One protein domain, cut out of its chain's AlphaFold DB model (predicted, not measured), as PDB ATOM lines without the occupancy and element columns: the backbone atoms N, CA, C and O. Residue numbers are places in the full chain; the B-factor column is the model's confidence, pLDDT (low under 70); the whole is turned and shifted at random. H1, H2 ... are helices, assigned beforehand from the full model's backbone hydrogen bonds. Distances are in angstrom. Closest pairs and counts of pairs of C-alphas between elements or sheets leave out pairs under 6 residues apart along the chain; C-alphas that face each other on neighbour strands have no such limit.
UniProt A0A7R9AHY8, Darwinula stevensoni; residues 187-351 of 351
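Overview. This is residues 187 to 351 of the 351 residues of a protein of Darwinula stevensoni (UniProt A0A7R9AHY8). Three long helices, H1, H2 and H3, lie side by side as an up-and-down bundle, each running against the one before it, with H3 nearest to the middle of the whole. H5 and H7 pack on the side of H3 turned away from H1 and H2, and H8 packs on H5 farther out; of the other short helices, H4 runs beside H2 and H6 packs on H1. The printed part has 165 residues with eight named helices, H1 to H8 in chain order, and no named strand; the class is all helix. It is compact, with a radius of gyration of the C-alphas of 15.4 A and spans of 48 by 34 by 33 A.

Arrangement. Begin at H1, residues 188 to 203, and go on to H2, residues 210 to 233. This helical hairpin only just touches, with 3 pairs of C-alphas within 8 A, through residues 191 to 194 and 216 to 220 alone; the closest C-alphas, of Leu 191 and Gly 220, are 6.7 A apart. Next comes H3, residues 240 to 264, the hub, touching four helices. It forms a hairpin with H2 at a shallow tilt of 22 degrees, closest at the C-alphas of Asn 227 and Met 248, 5.6 A. H3 also touches H1, closest at the C-alphas of Phe 192 and Ser 254, 5.4 A. H4, residues 273 to 281, touches H2 at a shallow tilt of 12 degrees, the same way, closest at the C-alphas of Ala 221 and Leu 281, 6.3 A. H5, residues 294 to 299, touches residues 252 to 256 of H3 alone, at a steep tilt of 57 degrees; the closest C-alphas, of Leu 256 and Leu 294, are 6.9 A apart. H6, residues 312 to 315, touches H1, closest at the C-alphas of Thr 199 and Phe 312, 6.1 A. H7, residues 321 to 329, is about perpendicular to H3 at 74 degrees and touches its residues 259 to 263 alone, closest at the C-alphas of Val 260 and Thr 323, 5.8 A. H8, residues 344 to 348, touches H5, closest at the C-alphas of His 296 and Pro 344, 4.2 A; H3 and H8 are apart. Each O i to N i+4 pair is within hydrogen-bond range in H1, H2, H3, H4, H5, H7 and H8; H6 is too short for such a pair.

Along the chain. Find C-alpha 188 at (237.655, 275.682, 381.660); from there H1 runs 23.0 A. H2 is 34.7 A long, and H3, 36.6 A, ends at C-alpha 264 at (232.244, 260.425, 365.302). H4 measures 12.4 A and H7 12.0 A; H5, H6 and H8 are shorter. H8 ends at C-alpha 348, (232.893, 249.240, 383.466).

Size, cuts and confidence. The C-alphas farthest apart, of Asp 237 and Glu 269, are 48.8 A from each other. The printed part has no cut. The links H4 to H5, H5 to H6 and H7 to H8 are long. Mean pLDDT of the printed part is 91.2; look for values under 70 at residues 269 to 270, 308 to 310 and 349 to 351.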
ATOM      1  N   VAL A 187     240.922 278.275 380.825       97.25
ATOM      2  CA  VAL A 187     239.970 278.086 379.711       97.25
ATOM      3  C   VAL A 187     238.908 277.014 379.959       97.25
ATOM      4  O   VAL A 187     238.252 276.563 379.017       97.25
ATOM      5  N   LYS A 188     238.677 276.656 381.230       96.25
ATOM      6  CA  LYS A 188     237.655 275.682 381.660       96.25
ATOM      7  C   LYS A 188     236.309 275.877 380.980       96.25
ATOM      8  O   LYS A 188     235.766 274.962 380.362       96.25
ATOM      9  N   GLU A 189     235.781 277.089 381.073       96.19
ATOM     10  CA  GLU A 189     234.473 277.397 380.509       96.19
ATOM     11  C   GLU A 189     234.485 277.463 378.975       96.19
ATOM     12  O   GLU A 189     233.469 277.180 378.350       96.19
ATOM     13  N   ASP A 190     235.602 277.838 378.349       97.75
ATOM     14  CA  ASP A 190     235.696 277.992 376.890       97.75
ATOM     15  C   ASP A 190     235.734 276.632 376.191       97.75
ATOM     16  O   ASP A 190     234.993 276.412 375.231       97.75
ATOM     17  N   LEU A 191     236.528 275.691 376.719       97.94
ATOM     18  CA  LEU A 191     236.556 274.304 376.247       97.94
ATOM     19  C   LEU A 191     235.168 273.672 376.345       97.94
ATOM     20  O   LEU A 191     234.712 273.008 375.413       97.94
ATOM     21  N   PHE A 192     234.482 273.919 377.461       95.81
ATOM     22  CA  PHE A 192     233.133 273.424 377.682       95.81
ATOM     23  C   PHE A 192     232.110 274.048 376.718       95.81
ATOM     24  O   PHE A 192     231.344 273.324 376.082       95.81
ATOM     25  N   ARG A 193     232.140 275.377 376.532       95.75
ATOM     26  CA  ARG A 193     231.275 276.096 375.576       95.75
ATOM     27  C   ARG A 193     231.470 275.607 374.142       95.75
ATOM     28  O   ARG A 193     230.487 275.375 373.443       95.75
ATOM     29  N   LEU A 194     232.715 275.416 373.704       97.56
ATOM     30  CA  LEU A 194     233.025 274.906 372.364       97.56
ATOM     31  C   LEU A 194     232.573 273.452 372.186       97.56
ATOM     32  O   LEU A 194     232.006 273.118 371.146       97.56
ATOM     33  N   ALA A 195     232.745 272.603 373.206       96.12
ATOM     34  CA  ALA A 195     232.193 271.250 373.201       96.12
ATOM     35  C   ALA A 195     230.656 271.259 373.067       96.12
ATOM     36  O   ALA A 195     230.100 270.470 372.300       96.12
ATOM     37  N   GLY A 196     229.971 272.186 373.745       94.50
ATOM     38  CA  GLY A 196     228.527 272.372 373.598       94.50
ATOM     39  C   GLY A 196     228.117 272.819 372.203       94.50
ATOM     40  O   GLY A 196     227.269 272.181 371.589       94.50
ATOM     41  N   LEU A 197     228.802 273.814 371.641       95.31
ATOM     42  CA  LEU A 197     228.543 274.274 370.276       95.31
ATOM     43  C   LEU A 197     228.706 273.149 369.243       95.31
ATOM     44  O   LEU A 197     227.900 273.018 368.327       95.31
ATOM     45  N   PHE A 198     229.744 272.323 369.381       95.75
ATOM     46  CA  PHE A 198     229.968 271.180 368.492       95.75
ATOM     47  C   PHE A 198     228.891 270.107 368.638       95.75
ATOM     48  O   PHE A 198     228.488 269.506 367.644       95.75
ATOM     49  N   THR A 199     228.395 269.901 369.855       93.19
ATOM     50  CA  THR A 199     227.261 269.016 370.125       93.19
ATOM     51  C   THR A 199     226.000 269.522 369.417       93.19
ATOM     52  O   THR A 199     225.347 268.746 368.719       93.19
ATOM     53  N   ASP A 200     225.708 270.823 369.516       91.44
ATOM     54  CA  ASP A 200     224.574 271.453 368.827       91.44
ATOM     55  C   ASP A 200     224.698 271.311 367.305       91.44
ATOM     56  O   ASP A 200     223.744 270.923 366.636       91.44
ATOM     57  N   MET A 201     225.891 271.545 366.745       93.75
ATOM     58  CA  MET A 201     226.144 271.366 365.310       93.75
ATOM     59  C   MET A 201     225.894 269.927 364.850       93.75
ATOM     60  O   MET A 201     225.267 269.721 363.813       93.75
ATOM     61  N   LEU A 202     226.376 268.938 365.610       91.69
ATOM     62  CA  LEU A 202     226.180 267.523 365.289       91.69
ATOM     63  C   LEU A 202     224.703 267.125 365.367       91.69
ATOM     64  O   LEU A 202     224.238 266.388 364.498       91.69
ATOM     65  N   HIS A 203     223.959 267.627 366.357       88.56
ATOM     66  CA  HIS A 203     222.519 267.396 366.445       88.56
ATOM     67  C   HIS A 203     221.770 268.067 365.285       88.56
ATOM     68  O   HIS A 203     220.875 267.465 364.695       88.56
ATOM     69  N   GLU A 204     222.082 269.321 364.957       88.81
ATOM     70  CA  GLU A 204     221.431 270.043 363.856       88.81
ATOM     71  C   GLU A 204     221.863 269.549 362.460       88.81
ATOM     72  O   GLU A 204     221.450 270.128 361.454       88.81
ATOM     73  N   GLU A 205     222.676 268.490 362.386       89.12
ATOM     74  CA  GLU A 205     223.238 267.927 361.152       89.12
ATOM     75  C   GLU A 205     224.039 268.958 360.330       89.12
ATOM     76  O   GLU A 205     224.153 268.870 359.104       89.12
ATOM     77  N   VAL A 206     224.629 269.945 361.010       92.50
ATOM     78  CA  VAL A 206     225.530 270.936 360.417       92.50
ATOM     79  C   VAL A 206     226.936 270.351 360.333       92.50
ATOM     80  O   VAL A 206     227.440 269.740 361.272       92.50
ATOM     81  N   GLU A 207     227.606 270.564 359.200       91.88
ATOM     82  CA  GLU A 207     228.959 270.054 358.984       91.88
ATOM     83  C   GLU A 207     229.957 270.637 360.003       91.88
ATOM     84  O   GLU A 207     230.310 271.821 359.973       91.88
ATOM     85  N   LEU A 208     230.449 269.773 360.894       93.56
ATOM     86  CA  LEU A 208     231.537 270.068 361.816       93.56
ATOM     87  C   LEU A 208     232.869 269.614 361.209       93.56
ATOM     88  O   LEU A 208     233.157 268.419 361.118       93.56
ATOM     89  N   SER A 209     233.697 270.580 360.806       92.81
ATOM     90  CA  SER A 209     235.034 270.284 360.285       92.81
ATOM     91  C   SER A 209     235.911 269.618 361.357       92.81
ATOM     92  O   SER A 209     236.030 270.167 362.459       92.81
ATOM     93  N   PRO A 210     236.606 268.507 361.036       92.69
ATOM     94  CA  PRO A 210     237.580 267.888 361.934       92.69
ATOM     95  C   PRO A 210     238.646 268.860 362.443       92.69
ATOM     96  O   PRO A 210     239.051 268.767 363.597       92.69
ATOM     97  N   ASN A 211     239.049 269.836 361.623       93.00
ATOM     98  CA  ASN A 211     240.074 270.814 361.987       93.00
ATOM     99  C   ASN A 211     239.660 271.683 363.181       93.00
ATOM    100  O   ASN A 211     240.513 272.029 363.996       93.00
ATOM    101  N   HIS A 212     238.369 272.005 363.325       95.12
ATOM    102  CA  HIS A 212     237.891 272.755 364.490       95.12
ATOM    103  C   HIS A 212     238.004 271.917 365.761       95.12
ATOM    104  O   HIS A 212     238.528 272.397 366.762       95.12
ATOM    105  N   VAL A 213     237.598 270.645 365.708       95.12
ATOM    106  CA  VAL A 213     237.720 269.741 366.859       95.12
ATOM    107  C   VAL A 213     239.185 269.522 367.223       95.12
ATOM    108  O   VAL A 213     239.527 269.601 368.397       95.12
ATOM    109  N   ILE A 214     240.061 269.322 366.234       94.75
ATOM    110  CA  ILE A 214     241.510 269.180 366.440       94.75
ATOM    111  C   ILE A 214     242.089 270.430 367.103       94.75
ATOM    112  O   ILE A 214     242.805 270.308 368.089       94.75
ATOM    113  N   SER A 215     241.754 271.624 366.610       95.56
ATOM    114  CA  SER A 215     242.247 272.890 367.165       95.56
ATOM    115  C   SER A 215     241.870 273.061 368.640       95.56
ATOM    116  O   SER A 215     242.718 273.399 369.469       95.56
ATOM    117  N   VAL A 216     240.605 272.809 368.987       97.88
ATOM    118  CA  VAL A 216     240.122 272.936 370.372       97.88
ATOM    119  C   VAL A 216     240.689 271.819 371.251       97.88
ATOM    120  O   VAL A 216     241.069 272.067 372.391       97.88
ATOM    121  N   LEU A 217     240.822 270.600 370.721       97.00
ATOM    122  CA  LEU A 217     241.423 269.474 371.433       97.00
ATOM    123  C   LEU A 217     242.908 269.718 371.748       97.00
ATOM    124  O   LEU A 217     243.335 269.432 372.863       97.00
ATOM    125  N   SER A 218     243.679 270.278 370.809       96.94
ATOM    126  CA  SER A 218     245.066 270.702 371.049       96.94
ATOM    127  C   SER A 218     245.139 271.737 372.168       96.94
ATOM    128  O   SER A 218     245.921 271.576 373.100       96.94
ATOM    129  N   SER A 219     244.259 272.742 372.128       98.00
ATOM    130  CA  SER A 219     244.176 273.782 373.163       98.00
ATOM    131  C   SER A 219     243.842 273.183 374.537       98.00
ATOM    132  O   SER A 219     244.440 273.558 375.542       98.00
ATOM    133  N   GLY A 220     242.933 272.202 374.584       98.12
ATOM    134  CA  GLY A 220     242.600 271.467 375.804       98.12
ATOM    135  C   GLY A 220     243.742 270.590 376.323       98.12
ATOM    136  O   GLY A 220     243.905 270.455 377.533       98.12
ATOM    137  N   ALA A 221     244.564 270.025 375.437       97.94
ATOM    138  CA  ALA A 221     245.741 269.260 375.834       97.94
ATOM    139  C   ALA A 221     246.845 270.142 376.426       97.94
ATOM    140  O   ALA A 221     247.421 269.781 377.452       97.94
ATOM    141  N   GLU A 222     247.091 271.307 375.825       97.44
ATOM    142  CA  GLU A 222     247.981 272.322 376.393       97.44
ATOM    143  C   GLU A 222     247.479 272.781 377.766       97.44
ATOM    144  O   GLU A 222     248.261 272.876 378.710       97.44
ATOM    145  N   GLU A 223     246.168 272.999 377.916       97.94
ATOM    146  CA  GLU A 223     245.601 273.411 379.198       97.94
ATOM    147  C   GLU A 223     245.747 272.344 380.287       97.94
ATOM    148  O   GLU A 223     246.154 272.654 381.405       97.94
ATOM    149  N   LEU A 224     245.498 271.073 379.966       98.12
ATOM    150  CA  LEU A 224     245.689 269.973 380.912       98.12
ATOM    151  C   LEU A 224     247.150 269.813 381.340       98.12
ATOM    152  O   LEU A 224     247.425 269.503 382.500       98.12
ATOM    153  N   GLU A 225     248.095 270.054 380.431       97.25
ATOM    154  CA  GLU A 225     249.512 270.097 380.777       97.25
ATOM    155  C   GLU A 225     249.815 271.243 381.753       97.25
ATOM    156  O   GLU A 225     250.505 271.028 382.754       97.25
ATOM    157  N   ARG A 226     249.248 272.434 381.524       96.00
ATOM    158  CA  ARG A 226     249.381 273.574 382.445       96.00
ATOM    159  C   ARG A 226     248.760 273.291 383.806       96.00
ATOM    160  O   ARG A 226     249.419 273.536 384.814       96.00
ATOM    161  N   ASN A 227     247.547 272.739 383.854       96.12
ATOM    162  CA  ASN A 227     246.896 272.383 385.116       96.12
ATOM    163  C   ASN A 227     247.738 271.365 385.899       96.12
ATOM    164  O   ASN A 227     247.942 271.522 387.101       96.12
ATOM    165  N   HIS A 228     248.294 270.356 385.220       95.38
ATOM    166  CA  HIS A 228     249.174 269.378 385.857       95.38
ATOM    167  C   HIS A 228     250.461 270.017 386.410       95.38
ATOM    168  O   HIS A 228     250.877 269.703 387.529       95.38
ATOM    169  N   GLN A 229     251.090 270.921 385.653       94.62
ATOM    170  CA  GLN A 229     252.279 271.654 386.099       94.62
ATOM    171  C   GLN A 229     251.974 272.547 387.308       94.62
ATOM    172  O   GLN A 229     252.752 272.560 388.262       94.62
ATOM    173  N   GLN A 230     250.834 273.246 387.293       93.12
ATOM    174  CA  GLN A 230     250.365 274.068 388.407       93.12
ATOM    175  C   GLN A 230     250.163 273.217 389.661       93.12
ATOM    176  O   GLN A 230     250.802 273.490 390.673       93.12
ATOM    177  N   LEU A 231     249.390 272.130 389.577       92.19
ATOM    178  CA  LEU A 231     249.166 271.207 390.698       92.19
ATOM    179  C   LEU A 231     250.467 270.617 391.250       92.19
ATOM    180  O   LEU A 231     250.632 270.508 392.458       92.19
ATOM    181  N   SER A 232     251.414 270.275 390.374       90.56
ATOM    182  CA  SER A 232     252.715 269.734 390.786       90.56
ATOM    183  C   SER A 232     253.602 270.761 391.499       90.56
ATOM    184  O   SER A 232     254.558 270.375 392.172       90.56
ATOM    185  N   SER A 233     253.325 272.056 391.324       90.00
ATOM    186  CA  SER A 233     254.064 273.154 391.956       90.00
ATOM    187  C   SER A 233     253.496 273.591 393.310       90.00
ATOM    188  O   SER A 233     254.220 274.223 394.081       90.00
ATOM    189  N   LEU A 234     252.238 273.244 393.608       89.44
ATOM    190  CA  LEU A 234     251.577 273.581 394.868       89.44
ATOM    191  C   LEU A 234     252.084 272.688 396.010       89.44
ATOM    192  O   LEU A 234     252.416 271.514 395.822       89.44
ATOM    193  N   ALA A 235     252.153 273.252 397.217       80.56
ATOM    194  CA  ALA A 235     252.451 272.488 398.428       80.56
ATOM    195  C   ALA A 235     251.199 271.737 398.909       80.56
ATOM    196  O   ALA A 235     250.093 272.200 398.683       80.56
ATOM    197  N   SER A 236     251.353 270.613 399.618       73.56
ATOM    198  CA  SER A 236     250.240 269.711 399.986       73.56
ATOM    199  C   SER A 236     249.096 270.337 400.793       73.56
ATOM    200  O   SER A 236     248.014 269.761 400.821       73.56
ATOM    201  N   ASP A 237     249.344 271.471 401.449       73.38
ATOM    202  CA  ASP A 237     248.407 272.137 402.359       73.38
ATOM    203  C   ASP A 237     247.870 273.454 401.757       73.38
ATOM    204  O   ASP A 237     247.365 274.309 402.482       73.38
ATOM    205  N   ASP A 238     248.045 273.647 400.446       79.25
ATOM    206  CA  ASP A 238     247.609 274.845 399.731       79.25
ATOM    207  C   ASP A 238     246.089 274.820 399.489       79.25
ATOM    208  O   ASP A 238     245.555 273.842 398.957       79.25
ATOM    209  N   GLU A 239     245.397 275.896 399.879       80.94
ATOM    210  CA  GLU A 239     243.949 276.061 399.668       80.94
ATOM    211  C   GLU A 239     243.599 276.048 398.168       80.94
ATOM    212  O   GLU A 239     242.501 275.626 397.795       80.94
ATOM    213  N   ASP A 240     244.558 276.397 397.302       87.38
ATOM    214  CA  ASP A 240     244.391 276.441 395.847       87.38
ATOM    215  C   ASP A 240     244.420 275.041 395.188       87.38
ATOM    216  O   ASP A 240     244.084 274.910 394.006       87.38
ATOM    217  N   ILE A 241     244.806 273.971 395.909       90.00
ATOM    218  CA  ILE A 241     244.837 272.604 395.345       90.00
ATOM    219  C   ILE A 241     243.446 272.161 394.906       90.00
ATOM    220  O   ILE A 241     243.310 271.581 393.826       90.00
ATOM    221  N   ASP A 242     242.429 272.400 395.733       91.06
ATOM    222  CA  ASP A 242     241.070 271.943 395.446       91.06
ATOM    223  C   ASP A 242     240.504 272.653 394.208       91.06
ATOM    224  O   ASP A 242     239.915 271.996 393.345       91.06
ATOM    225  N   GLU A 243     240.754 273.960 394.067       91.69
ATOM    226  CA  GLU A 243     240.355 274.740 392.889       91.69
ATOM    227  C   GLU A 243     241.098 274.268 391.630       91.69
ATOM    228  O   GLU A 243     240.470 273.971 390.611       91.69
ATOM    229  N   ALA A 244     242.422 274.098 391.707       92.94
ATOM    230  CA  ALA A 244     243.227 273.619 390.583       92.94
ATOM    231  C   ALA A 244     242.859 272.182 390.165       92.94
ATOM    232  O   ALA A 244     242.871 271.848 388.976       92.94
ATOM    233  N   MET A 245     242.507 271.322 391.126       94.31
ATOM    234  CA  MET A 245     242.039 269.959 390.872       94.31
ATOM    235  C   MET A 245     240.661 269.960 390.213       94.31
ATOM    236  O   MET A 245     240.453 269.235 389.240       94.31
ATOM    237  N   GLU A 246     239.725 270.778 390.701       94.44
ATOM    238  CA  GLU A 246     238.404 270.929 390.085       94.44
ATOM    239  C   GLU A 246     238.518 271.452 388.648       94.44
ATOM    240  O   GLU A 246     237.829 270.968 387.743       94.44
ATOM    241  N   GLU A 247     239.407 272.415 388.414       95.50
ATOM    242  CA  GLU A 247     239.669 272.937 387.080       95.50
ATOM    243  C   GLU A 247     240.219 271.856 386.143       95.50
ATOM    244  O   GLU A 247     239.655 271.631 385.067       95.50
ATOM    245  N   MET A 248     241.262 271.136 386.573       96.50
ATOM    246  CA  MET A 248     241.849 270.042 385.796       96.50
ATOM    247  C   MET A 248     240.810 268.962 385.484       96.50
ATOM    248  O   MET A 248     240.715 268.510 384.345       96.50
ATOM    249  N   GLU A 249     239.998 268.562 386.465       96.56
ATOM    250  CA  GLU A 249     238.918 267.596 386.262       96.56
ATOM    251  C   GLU A 249     237.909 268.086 385.231       96.56
ATOM    252  O   GLU A 249     237.543 267.334 384.328       96.56
ATOM    253  N   SER A 250     237.463 269.337 385.326       96.56
ATOM    254  CA  SER A 250     236.531 269.906 384.354       96.56
ATOM    255  C   SER A 250     237.123 269.905 382.944       96.56
ATOM    256  O   SER A 250     236.439 269.540 381.988       96.56
ATOM    257  N   ASN A 251     238.408 270.236 382.810       98.00
ATOM    258  CA  ASN A 251     239.122 270.185 381.535       98.00
ATOM    259  C   ASN A 251     239.272 268.752 381.013       98.00
ATOM    260  O   ASN A 251     239.112 268.524 379.812       98.00
ATOM    261  N   MET A 252     239.490 267.766 381.891       98.19
ATOM    262  CA  MET A 252     239.523 266.349 381.514       98.19
ATOM    263  C   MET A 252     238.180 265.899 380.930       98.19
ATOM    264  O   MET A 252     238.171 265.181 379.931       98.19
ATOM    265  N   HIS A 253     237.057 266.334 381.510       97.00
ATOM    266  CA  HIS A 253     235.724 266.038 380.980       97.00
ATOM    267  C   HIS A 253     235.500 266.710 379.619       97.00
ATOM    268  O   HIS A 253     235.138 266.024 378.663       97.00
ATOM    269  N   SER A 254     235.800 268.006 379.485       97.31
ATOM    270  CA  SER A 254     235.681 268.726 378.206       97.31
ATOM    271  C   SER A 254     236.517 268.079 377.096       97.31
ATOM    272  O   SER A 254     236.012 267.829 376.001       97.31
ATOM    273  N   VAL A 255     237.773 267.724 377.385       98.06
ATOM    274  CA  VAL A 255     238.650 266.999 376.451       98.06
ATOM    275  C   VAL A 255     238.084 265.623 376.109       98.06
ATOM    276  O   VAL A 255     238.089 265.233 374.943       98.06
ATOM    277  N   LEU A 256     237.534 264.893 377.081       97.50
ATOM    278  CA  LEU A 256     236.896 263.604 376.829       97.50
ATOM    279  C   LEU A 256     235.679 263.732 375.897       97.50
ATOM    280  O   LEU A 256     235.531 262.912 374.990       97.50
ATOM    281  N   TYR A 257     234.841 264.756 376.071       96.19
ATOM    282  CA  TYR A 257     233.713 265.025 375.173       96.19
ATOM    283  C   TYR A 257     234.196 265.324 373.748       96.19
ATOM    284  O   TYR A 257     233.698 264.735 372.786       96.19
ATOM    285  N   LEU A 258     235.230 266.161 373.605       96.50
ATOM    286  CA  LEU A 258     235.855 266.457 372.310       96.50
ATOM    287  C   LEU A 258     236.425 265.196 371.646       96.50
ATOM    288  O   LEU A 258     236.280 265.031 370.437       96.50
ATOM    289  N   LEU A 259     237.012 264.271 372.411       95.62
ATOM    290  CA  LEU A 259     237.488 262.982 371.893       95.62
ATOM    291  C   LEU A 259     236.347 262.081 371.407       95.62
ATOM    292  O   LEU A 259     236.488 261.419 370.377       95.62
ATOM    293  N   VAL A 260     235.214 262.056 372.116       94.69
ATOM    294  CA  VAL A 260     234.015 261.329 371.668       94.69
ATOM    295  C   VAL A 260     233.509 261.901 370.341       94.69
ATOM    296  O   VAL A 260     233.259 261.134 369.407       94.69
ATOM    297  N   MET A 261     233.430 263.229 370.223       93.38
ATOM    298  CA  MET A 261     233.032 263.914 368.988       93.38
ATOM    299  C   MET A 261     234.024 263.670 367.848       93.38
ATOM    300  O   MET A 261     233.614 263.284 366.758       93.38
ATOM    301  N   ALA A 262     235.328 263.798 368.102       92.19
ATOM    302  CA  ALA A 262     236.387 263.494 367.137       92.19
ATOM    303  C   ALA A 262     236.288 262.050 366.630       92.19
ATOM    304  O   ALA A 262     236.488 261.779 365.446       92.19
ATOM    305  N   GLY A 263     235.912 261.129 367.522       87.50
ATOM    306  CA  GLY A 263     235.558 259.769 367.171       87.50
ATOM    307  C   GLY A 263     234.450 259.731 366.125       87.50
ATOM    308  O   GLY A 263     234.572 259.001 365.164       87.50
ATOM    309  N   GLN A 264     233.380 260.506 366.231       86.56
ATOM    310  CA  GLN A 264     232.244 260.425 365.302       86.56
ATOM    311  C   GLN A 264     232.533 261.002 363.906       86.56
ATOM    312  O   GLN A 264     231.866 260.620 362.941       86.56
ATOM    313  N   LEU A 265     233.551 261.852 363.775       86.44
ATOM    314  CA  LEU A 265     233.901 262.508 362.519       86.44
ATOM    315  C   LEU A 265     234.680 261.595 361.560       86.44
ATOM    316  O   LEU A 265     235.407 260.675 361.949       86.44
ATOM    317  N   LYS A 266     234.541 261.875 360.259       82.19
ATOM    318  CA  LYS A 266     235.408 261.305 359.224       82.19
ATOM    319  C   LYS A 266     236.691 262.123 359.174       82.19
ATOM    320  O   LYS A 266     236.695 263.234 358.655       82.19
ATOM    321  N   LEU A 267     237.761 261.571 359.731       76.88
ATOM    322  CA  LEU A 267     239.081 262.190 359.673       76.88
ATOM    323  C   LEU A 267     239.687 262.017 358.270       76.88
ATOM    324  O   LEU A 267     239.438 260.982 357.639       76.88
ATOM    325  N   PRO A 268     240.467 262.993 357.769       73.25
ATOM    326  CA  PRO A 268     241.211 262.835 356.523       73.25
ATOM    327  C   PRO A 268     242.154 261.623 356.594       73.25
ATOM    328  O   PRO A 268     242.747 261.344 357.636       73.25
ATOM    329  N   GLU A 269     242.310 260.887 355.489       64.75
ATOM    330  CA  GLU A 269     243.247 259.757 355.442       64.75
ATOM    331  C   GLU A 269     244.685 260.229 355.709       64.75
ATOM    332  O   GLU A 269     245.176 261.150 355.057       64.75
ATOM    333  N   GLY A 270     245.365 259.586 356.665       65.00
ATOM    334  CA  GLY A 270     246.734 259.933 357.064       65.00
ATOM    335  C   GLY A 270     246.847 261.093 358.060       65.00
ATOM    336  O   GLY A 270     247.965 261.471 358.408       65.00
ATOM    337  N   ASP A 271     245.728 261.648 358.534       73.50
ATOM    338  CA  ASP A 271     245.735 262.641 359.607       73.50
ATOM    339  C   ASP A 271     245.857 261.962 360.983       73.50
ATOM    340  O   ASP A 271     244.881 261.496 361.578       73.50
ATOM    341  N   ASP A 272     247.092 261.904 361.484       85.81
ATOM    342  CA  ASP A 272     247.419 261.377 362.809       85.81
ATOM    343  C   ASP A 272     247.365 262.446 363.918       85.81
ATOM    344  O   ASP A 272     247.732 262.145 365.056       85.81
ATOM    345  N   ASN A 273     246.895 263.674 363.651       90.12
ATOM    346  CA  ASN A 273     246.922 264.772 364.629       90.12
ATOM    347  C   ASN A 273     246.219 264.393 365.940       90.12
ATOM    348  O   ASN A 273     246.779 264.563 367.021       90.12
ATOM    349  N   ILE A 274     245.032 263.783 365.864       91.69
ATOM    350  CA  ILE A 274     244.298 263.333 367.061       91.69
ATOM    351  C   ILE A 274     245.089 262.268 367.823       91.69
ATOM    352  O   ILE A 274     245.181 262.330 369.046       91.69
ATOM    353  N   ARG A 275     245.706 261.308 367.123       93.00
ATOM    354  CA  ARG A 275     246.525 260.267 367.763       93.00
ATOM    355  C   ARG A 275     247.755 260.862 368.443       93.00
ATOM    356  O   ARG A 275     248.123 260.406 369.525       93.00
ATOM    357  N   GLN A 276     248.369 261.884 367.849       94.88
ATOM    358  CA  GLN A 276     249.495 262.610 368.440       94.88
ATOM    359  C   GLN A 276     249.074 263.361 369.707       94.88
ATOM    360  O   GLN A 276     249.735 263.210 370.734       94.88
ATOM    361  N   ILE A 277     247.946 264.080 369.671       96.31
ATOM    362  CA  ILE A 277     247.403 264.786 370.841       96.31
ATOM    363  C   ILE A 277     247.085 263.797 371.968       96.31
ATOM    364  O   ILE A 277     247.485 264.005 373.110       96.31
ATOM    365  N   ILE A 278     246.435 262.673 371.660       95.88
ATOM    366  CA  ILE A 278     246.122 261.648 372.665       95.88
ATOM    367  C   ILE A 278     247.396 261.008 373.224       95.88
ATOM    368  O   ILE A 278     247.498 260.785 374.427       95.88
ATOM    369  N   SER A 279     248.382 260.728 372.371       96.38
ATOM    370  CA  SER A 279     249.671 260.182 372.812       96.38
ATOM    371  C   SER A 279     250.415 261.150 373.736       96.38
ATOM    372  O   SER A 279     251.102 260.701 374.651       96.38
ATOM    373  N   HIS A 280     250.282 262.462 373.513       96.75
ATOM    374  CA  HIS A 280     250.779 263.496 374.424       96.75
ATOM    375  C   HIS A 280     250.023 263.468 375.756       96.75
ATOM    376  O   HIS A 280     250.642 263.282 376.799       96.75
ATOM    377  N   LEU A 281     248.688 263.523 375.716       97.06
ATOM    378  CA  LEU A 281     247.823 263.463 376.901       97.06
ATOM    379  C   LEU A 281     248.103 262.239 377.781       97.06
ATOM    380  O   LEU A 281     248.206 262.368 378.996       97.06
ATOM    381  N   ASN A 282     248.277 261.058 377.182       95.75
ATOM    382  CA  ASN A 282     248.552 259.812 377.905       95.75
ATOM    383  C   ASN A 282     249.914 259.797 378.624       95.75
ATOM    384  O   ASN A 282     250.123 258.970 379.510       95.75
ATOM    385  N   ARG A 283     250.857 260.670 378.243       95.50
ATOM    386  CA  ARG A 283     252.159 260.809 378.923       95.50
ATOM    387  C   ARG A 283     252.087 261.726 380.137       95.50
ATOM    388  O   ARG A 283     252.957 261.645 381.002       95.50
ATOM    389  N   ILE A 284     251.073 262.580 380.199       95.44
ATOM    390  CA  ILE A 284     250.809 263.431 381.351       95.44
ATOM    391  C   ILE A 284     250.062 262.569 382.382       95.44
ATOM    392  O   ILE A 284     249.089 261.902 382.023       95.44
ATOM    393  N   PRO A 285     250.476 262.537 383.662       93.00
ATOM    394  CA  PRO A 285     249.824 261.727 384.691       93.00
ATOM    395  C   PRO A 285     248.511 262.379 385.167       93.00
ATOM    396  O   PRO A 285     248.343 262.706 386.340       93.00
ATOM    397  N   LEU A 286     247.574 262.563 384.236       95.19
ATOM    398  CA  LEU A 286     246.262 263.161 384.458       95.19
ATOM    399  C   LEU A 286     245.370 262.204 385.246       95.19
ATOM    400  O   LEU A 286     245.045 261.104 384.784       95.19
ATOM    401  N   LYS A 287     244.958 262.640 386.435       95.06
ATOM    402  CA  LYS A 287     244.050 261.903 387.308       95.06
ATOM    403  C   LYS A 287     243.057 262.855 387.952       95.06
ATOM    404  O   LYS A 287     243.442 263.929 388.394       95.06
ATOM    405  N   THR A 288     241.808 262.420 388.059       95.38
ATOM    406  CA  THR A 288     240.822 263.086 388.918       95.38
ATOM    407  C   THR A 288     241.176 262.909 390.402       95.38
ATOM    408  O   THR A 288     242.021 262.080 390.755       95.38
ATOM    409  N   ARG A 289     240.457 263.591 391.297       93.31
ATOM    410  CA  ARG A 289     240.490 263.434 392.761       93.31
ATOM    411  C   ARG A 289     240.258 261.994 393.215       93.31
ATOM    412  O   ARG A 289     240.739 261.577 394.261       93.31
ATOM    413  N   HIS A 290     239.543 261.212 392.406       93.31
ATOM    414  CA  HIS A 290     239.304 259.786 392.631       93.31
ATOM    415  C   HIS A 290     240.343 258.892 391.941       93.31
ATOM    416  O   HIS A 290     240.117 257.697 391.786       93.31
ATOM    417  N   GLY A 291     241.466 259.443 391.480       94.75
ATOM    418  CA  GLY A 291     242.543 258.698 390.829       94.75
ATOM    419  C   GLY A 291     242.229 258.222 389.407       94.75
ATOM    420  O   GLY A 291     242.992 257.426 388.860       94.75
ATOM    421  N   ARG A 292     241.131 258.680 388.793       96.12
ATOM    422  CA  ARG A 292     240.667 258.177 387.490       96.12
ATOM    423  C   ARG A 292     241.400 258.858 386.342       96.12
ATOM    424  O   ARG A 292     241.433 260.081 386.267       96.12
ATOM    425  N   SER A 293     241.947 258.064 385.427       97.00
ATOM    426  CA  SER A 293     242.511 258.552 384.159       97.00
ATOM    427  C   SER A 293     241.424 258.813 383.108       97.00
ATOM    428  O   SER A 293     240.281 258.378 383.267       97.00
ATOM    429  N   LEU A 294     241.780 259.433 381.975       97.12
ATOM    430  CA  LEU A 294     240.869 259.584 380.827       97.12
ATOM    431  C   LEU A 294     240.280 258.242 380.356       97.12
ATOM    432  O   LEU A 294     239.115 258.185 379.971       97.12
ATOM    433  N   LEU A 295     241.049 257.147 380.435       97.50
ATOM    434  CA  LEU A 295     240.561 255.811 380.077       97.50
ATOM    435  C   LEU A 295     239.521 255.286 381.077       97.50
ATOM    436  O   LEU A 295     238.544 254.669 380.657       97.50
ATOM    437  N   HIS A 296     239.682 255.563 382.377       97.38
ATOM    438  CA  HIS A 296     238.642 255.251 383.364       97.38
ATOM    439  C   HIS A 296     237.348 255.994 383.030       97.38
ATOM    440  O   HIS A 296     236.291 255.373 382.975       97.38
ATOM    441  N   LEU A 297     237.435 257.299 382.752       96.81
ATOM    442  CA  LEU A 297     236.270 258.119 382.413       96.81
ATOM    443  C   LEU A 297     235.599 257.645 381.110       96.81
ATOM    444  O   LEU A 297     234.376 257.548 381.041       96.81
ATOM    445  N   ALA A 298     236.369 257.250 380.094       96.56
ATOM    446  CA  ALA A 298     235.816 256.688 378.860       96.56
ATOM    447  C   ALA A 298     235.067 255.355 379.081       96.56
ATOM    448  O   ALA A 298     234.125 255.051 378.348       96.56
ATOM    449  N   CYS A 299     235.477 254.559 380.070       96.06
ATOM    450  CA  CYS A 299     234.905 253.245 380.383       96.06
ATOM    451  C   CYS A 299     233.822 253.269 381.475       96.06
ATOM    452  O   CYS A 299     233.169 252.246 381.690       96.06
ATOM    453  N   TRP A 300     233.625 254.392 382.165       94.38
ATOM    454  CA  TRP A 300     232.700 254.494 383.289       94.38
ATOM    455  C   TRP A 300     231.332 255.013 382.840       94.38
ATOM    456  O   TRP A 300     231.207 256.119 382.329       94.38
ATOM    457  N   ALA A 301     230.284 254.216 383.050       89.69
ATOM    458  CA  ALA A 301     228.924 254.570 382.640       89.69
ATOM    459  C   ALA A 301     228.336 255.770 383.394       89.69
ATOM    460  O   ALA A 301     227.407 256.403 382.906       89.69
ATOM    461  N   SER A 302     228.863 256.076 384.583       89.69
ATOM    462  CA  SER A 302     228.438 257.231 385.379       89.69
ATOM    463  C   SER A 302     229.359 258.440 385.204       89.69
ATOM    464  O   SER A 302     229.286 259.368 386.007       89.69
ATOM    465  N   THR A 303     230.227 258.439 384.182       92.12
ATOM    466  CA  THR A 303     230.948 259.650 383.779       92.12
ATOM    467  C   THR A 303     229.930 260.758 383.534       92.12
ATOM    468  O   THR A 303     229.018 260.549 382.730       92.12
ATOM    469  N   PRO A 304     230.052 261.907 384.226       90.94
ATOM    470  CA  PRO A 304     229.082 262.981 384.113       90.94
ATOM    471  C   PRO A 304     228.925 263.425 382.665       90.94
ATOM    472  O   PRO A 304     229.910 263.603 381.944       90.94
ATOM    473  N   VAL A 305     227.679 263.622 382.261       88.56
ATOM    474  CA  VAL A 305     227.306 264.306 381.027       88.56
ATOM    475  C   VAL A 305     226.383 265.443 381.459       88.56
ATOM    476  O   VAL A 305     225.465 265.176 382.231       88.56
ATOM    477  N   PRO A 306     226.650 266.699 381.070       84.38
ATOM    478  CA  PRO A 306     225.840 267.827 381.513       84.38
ATOM    479  C   PRO A 306     224.397 267.705 381.028       84.38
ATOM    480  O   PRO A 306     224.171 267.457 379.845       84.38
ATOM    481  N   ASP A 307     223.447 267.965 381.925       75.75
ATOM    482  CA  ASP A 307     222.019 268.060 381.590       75.75
ATOM    483  C   ASP A 307     221.637 269.465 381.080       75.75
ATOM    484  O   ASP A 307     220.618 269.628 380.410       75.75
ATOM    485  N   ASP A 308     222.462 270.482 381.369       66.25
ATOM    486  CA  ASP A 308     222.203 271.897 381.043       66.25
ATOM    487  C   ASP A 308     222.192 272.185 379.534       66.25
ATOM    488  O   ASP A 308     221.687 273.216 379.090       66.25
ATOM    489  N   TYR A 309     222.734 271.264 378.737       67.25
ATOM    490  CA  TYR A 309     222.717 271.327 377.285       67.25
ATOM    491  C   TYR A 309     221.929 270.144 376.741       67.25
ATOM    492  O   TYR A 309     222.342 268.991 376.872       67.25
ATOM    493  N   THR A 310     220.828 270.453 376.061       67.88
ATOM    494  CA  THR A 310     219.811 269.493 375.610       67.88
ATOM    495  C   THR A 310     220.377 268.272 374.875       67.88
ATOM    496  O   THR A 310     219.791 267.197 374.945       67.88
ATOM    497  N   TYR A 311     221.502 268.422 374.169       81.38
ATOM    498  CA  TYR A 311     221.981 267.431 373.203       81.38
ATOM    499  C   TYR A 311     223.275 266.712 373.607       81.38
ATOM    500  O   TYR A 311     223.707 265.791 372.908       81.38
ATOM    501  N   PHE A 312     223.897 267.063 374.744       85.62
ATOM    502  CA  PHE A 312     225.142 266.407 375.177       85.62
ATOM    503  C   PHE A 312     224.947 264.910 375.409       85.62
ATOM    504  O   PHE A 312     225.789 264.122 374.987       85.62
ATOM    505  N   SER A 313     223.828 264.499 376.007       83.62
ATOM    506  CA  SER A 313     223.499 263.085 376.241       83.62
ATOM    507  C   SER A 313     223.259 262.282 374.958       83.62
ATOM    508  O   SER A 313     223.377 261.051 374.950       83.62
ATOM    509  N   ASP A 314     222.933 262.956 373.854       84.81
ATOM    510  CA  ASP A 314     222.720 262.305 372.563       84.81
ATOM    511  C   ASP A 314     224.032 262.038 371.832       84.81
ATOM    512  O   ASP A 314     224.192 260.969 371.236       84.81
ATOM    513  N   VAL A 315     224.988 262.961 371.944       88.00
ATOM    514  CA  VAL A 315     226.297 262.869 371.283       88.00
ATOM    515  C   VAL A 315     227.331 262.158 372.162       88.00
ATOM    516  O   VAL A 315     228.040 261.268 371.689       88.00
ATOM    517  N   CYS A 316     227.432 262.521 373.439       91.12
ATOM    518  CA  CYS A 316     228.425 262.014 374.382       91.12
ATOM    519  C   CYS A 316     227.817 260.943 375.293       91.12
ATOM    520  O   CYS A 316     227.218 261.243 376.321       91.12
ATOM    521  N   ARG A 317     228.001 259.668 374.928       90.75
ATOM    522  CA  ARG A 317     227.518 258.517 375.708       90.75
ATOM    523  C   ARG A 317     228.674 257.714 376.280       90.75
ATOM    524  O   ARG A 317     229.583 257.323 375.543       90.75
ATOM    525  N   PHE A 318     228.595 257.424 377.574       92.62
ATOM    526  CA  PHE A 318     229.558 256.590 378.284       92.62
ATOM    527  C   PHE A 318     228.899 255.295 378.780       92.62
ATOM    528  O   PHE A 318     227.732 255.313 379.169       92.62
ATOM    529  N   PRO A 319     229.614 254.158 378.761       94.69
ATOM    530  CA  PRO A 319     230.987 253.998 378.286       94.69
ATOM    531  C   PRO A 319     231.107 254.133 376.756       94.69
ATOM    532  O   PRO A 319     230.223 253.713 376.012       94.69
ATOM    533  N   CYS A 320     232.221 254.694 376.278       94.25
ATOM    534  CA  CYS A 320     232.471 254.917 374.854       94.25
ATOM    535  C   CYS A 320     233.595 254.011 374.333       94.25
ATOM    536  O   CYS A 320     234.780 254.324 374.459       94.25
ATOM    537  N   ASP A 321     233.228 252.899 373.688       93.31
ATOM    538  CA  ASP A 321     234.186 251.899 373.180       93.31
ATOM    539  C   ASP A 321     235.163 252.465 372.155       93.31
ATOM    540  O   ASP A 321     236.331 252.077 372.119       93.31
ATOM    541  N   ARG A 322     234.685 253.384 371.311       93.31
ATOM    542  CA  ARG A 322     235.503 254.003 370.268       93.31
ATOM    543  C   ARG A 322     236.597 254.872 370.881       93.31
ATOM    544  O   ARG A 322     237.757 254.718 370.510       93.31
ATOM    545  N   THR A 323     236.237 255.721 371.842       95.00
ATOM    546  CA  THR A 323     237.189 256.574 372.563       95.00
ATOM    547  C   THR A 323     238.131 255.742 373.424       95.00
ATOM    548  O   THR A 323     239.338 255.945 373.357       95.00
ATOM    549  N   ALA A 324     237.624 254.747 374.161       96.12
ATOM    550  CA  ALA A 324     238.458 253.846 374.957       96.12
ATOM    551  C   ALA A 324     239.494 253.110 374.090       96.12
ATOM    552  O   ALA A 324     240.677 253.088 374.423       96.12
ATOM    553  N   ARG A 325     239.081 252.569 372.935       94.81
ATOM    554  CA  ARG A 325     240.000 251.930 371.983       94.81
ATOM    555  C   ARG A 325     241.056 252.908 371.476       94.81
ATOM    556  O   ARG A 325     242.227 252.555 371.453       94.81
ATOM    557  N   LEU A 326     240.658 254.124 371.110       93.50
ATOM    558  CA  LEU A 326     241.584 255.140 370.612       93.50
ATOM    559  C   LEU A 326     242.620 255.547 371.675       93.50
ATOM    560  O   LEU A 326     243.804 255.643 371.360       93.50
ATOM    561  N   LEU A 327     242.195 255.717 372.931       95.94
ATOM    562  CA  LEU A 327     243.085 255.978 374.068       95.94
ATOM    563  C   LEU A 327     244.115 254.850 374.240       95.94
ATOM    564  O   LEU A 327     245.303 255.130 374.391       95.94
ATOM    565  N   ILE A 328     243.680 253.587 374.169       96.69
ATOM    566  CA  ILE A 328     244.547 252.399 374.296       96.69
ATOM    567  C   ILE A 328     245.529 252.294 373.127       96.69
ATOM    568  O   ILE A 328     246.719 252.082 373.344       96.69
ATOM    569  N   GLU A 329     245.056 252.483 371.892       94.38
ATOM    570  CA  GLU A 329     245.905 252.497 370.692       94.38
ATOM    571  C   GLU A 329     247.000 253.572 370.776       94.38
ATOM    572  O   GLU A 329     248.081 253.395 370.221       94.38
ATOM    573  N   CYS A 330     246.736 254.660 371.502       95.50
ATOM    574  CA  CYS A 330     247.674 255.754 371.748       95.50
ATOM    575  C   CYS A 330     248.428 255.625 373.089       95.50
ATOM    576  O   CYS A 330     249.001 256.601 373.574       95.50
ATOM    577  N   GLY A 331     248.430 254.442 373.715       95.62
ATOM    578  CA  GLY A 331     249.282 254.127 374.868       95.62
ATOM    579  C   GLY A 331     248.694 254.406 376.253       95.62
ATOM    580  O   GLY A 331     249.462 254.513 377.206       95.62
ATOM    581  N   ALA A 332     247.371 254.523 376.399       96.75
ATOM    582  CA  ALA A 332     246.750 254.629 377.720       96.75
ATOM    583  C   ALA A 332     246.993 253.357 378.554       96.75
ATOM    584  O   ALA A 332     246.840 252.237 378.059       96.75
ATOM    585  N   ASP A 333     247.332 253.527 379.834       96.06
ATOM    586  CA  ASP A 333     247.570 252.407 380.747       96.06
ATOM    587  C   ASP A 333     246.255 251.717 381.139       96.06
ATOM    588  O   ASP A 333     245.431 252.253 381.882       96.06
ATOM    589  N   VAL A 334     246.076 250.495 380.635       96.19
ATOM    590  CA  VAL A 334     244.920 249.633 380.916       96.19
ATOM    591  C   VAL A 334     244.913 249.059 382.334       96.19
ATOM    592  O   VAL A 334     243.873 248.576 382.772       96.19
ATOM    593  N   ASN A 335     246.049 249.105 383.037       95.06
ATOM    594  CA  ASN A 335     246.213 248.588 384.397       95.06
ATOM    595  C   ASN A 335     246.307 249.705 385.444       95.06
ATOM    596  O   ASN A 335     246.528 249.412 386.621       95.06
ATOM    597  N   ALA A 336     246.167 250.971 385.042       94.56
ATOM    598  CA  ALA A 336     246.090 252.073 385.987       94.56
ATOM    599  C   ALA A 336     244.934 251.813 386.959       94.56
ATOM    600  O   ALA A 336     243.862 251.407 386.530       94.56
ATOM    601  N   VAL A 337     245.150 252.058 388.249       94.88
ATOM    602  CA  VAL A 337     244.116 251.893 389.276       94.88
ATOM    603  C   VAL A 337     243.646 253.247 389.789       94.88
ATOM    604  O   VAL A 337     244.460 254.158 389.992       94.88
ATOM    605  N   ASP A 338     242.336 253.369 389.979       94.38
ATOM    606  CA  ASP A 338     241.710 254.502 390.650       94.38
ATOM    607  C   ASP A 338     241.850 254.407 392.186       94.38
ATOM    608  O   ASP A 338     242.508 253.509 392.720       94.38
ATOM    609  N   ALA A 339     241.265 255.358 392.917       94.06
ATOM    610  CA  ALA A 339     241.333 255.399 394.379       94.06
ATOM    611  C   ALA A 339     240.620 254.215 395.065       94.06
ATOM    612  O   ALA A 339     240.969 253.880 396.197       94.06
ATOM    613  N   ASP A 340     239.674 253.556 394.385       92.94
ATOM    614  CA  ASP A 340     239.014 252.334 394.865       92.94
ATOM    615  C   ASP A 340     239.828 251.067 394.529       92.94
ATOM    616  O   ASP A 340     239.404 249.952 394.847       92.94
ATOM    617  N   GLY A 341     240.979 251.213 393.865       92.75
ATOM    618  CA  GLY A 341     241.807 250.104 393.403       92.75
ATOM    619  C   GLY A 341     241.272 249.408 392.150       92.75
ATOM    620  O   GLY A 341     241.680 248.278 391.885       92.75
ATOM    621  N   LYS A 342     240.366 250.042 391.395       93.19
ATOM    622  CA  LYS A 342     239.762 249.467 390.183       93.19
ATOM    623  C   LYS A 342     240.491 249.940 388.938       93.19
ATOM    624  O   LYS A 342     240.846 251.109 388.828       93.19
ATOM    625  N   THR A 343     240.663 249.035 387.985       95.44
ATOM    626  CA  THR A 343     241.127 249.344 386.626       95.44
ATOM    627  C   THR A 343     239.991 249.902 385.758       95.44
ATOM    628  O   THR A 343     238.816 249.659 386.059       95.44
ATOM    629  N   PRO A 344     240.276 250.563 384.614       93.69
ATOM    630  CA  PRO A 344     239.238 251.107 383.737       93.69
ATOM    631  C   PRO A 344     238.170 250.088 383.319       93.69
ATOM    632  O   PRO A 344     236.996 250.429 383.183       93.69
ATOM    633  N   PHE A 345     238.561 248.829 383.112       91.81
ATOM    634  CA  PHE A 345     237.648 247.770 382.682       91.81
ATOM    635  C   PHE A 345     236.840 247.161 383.830       91.81
ATOM    636  O   PHE A 345     235.726 246.698 383.595       91.81
ATOM    637  N   GLU A 346     237.347 247.192 385.060       88.56
ATOM    638  CA  GLU A 346     236.579 246.794 386.246       88.56
ATOM    639  C   GLU A 346     235.527 247.851 386.592       88.56
ATOM    640  O   GLU A 346     234.384 247.506 386.891       88.56
ATOM    641  N   THR A 347     235.861 249.138 386.445       81.88
ATOM    642  CA  THR A 347     234.911 250.255 386.597       81.88
ATOM    643  C   THR A 347     233.738 250.160 385.613       81.88
ATOM    644  O   THR A 347     232.635 250.615 385.913       81.88
ATOM    645  N   ARG A 348     233.940 249.510 384.460       78.56
ATOM    646  CA  ARG A 348     232.893 249.240 383.466       78.56
ATOM    647  C   ARG A 348     231.896 248.156 383.898       78.56
ATOM    648  O   ARG A 348     230.746 248.195 383.475       78.56
ATOM    649  N   GLN A 349     232.327 247.172 384.690       62.72
ATOM    650  CA  GLN A 349     231.524 245.991 385.042       62.72
ATOM    651  C   GLN A 349     230.559 246.219 386.216       62.72
ATOM    652  O   GLN A 349     229.751 245.344 386.504       62.72
ATOM    653  N   GLN A 350     230.620 247.364 386.902       55.88
ATOM    654  CA  GLN A 350     229.776 247.657 388.070       55.88
ATOM    655  C   GLN A 350     228.351 248.135 387.721       55.88
ATOM    656  O   GLN A 350     227.792 248.962 388.440       55.88
ATOM    657  N   MET A 351     227.765 247.611 386.640       48.97
ATOM    658  CA  MET A 351     226.362 247.834 386.267       48.97
ATOM    659  C   MET A 351     225.548 246.552 386.363       48.97
ATOM    660  O   MET A 351     225.914 245.575 385.669       48.97
TER     661      MET A 351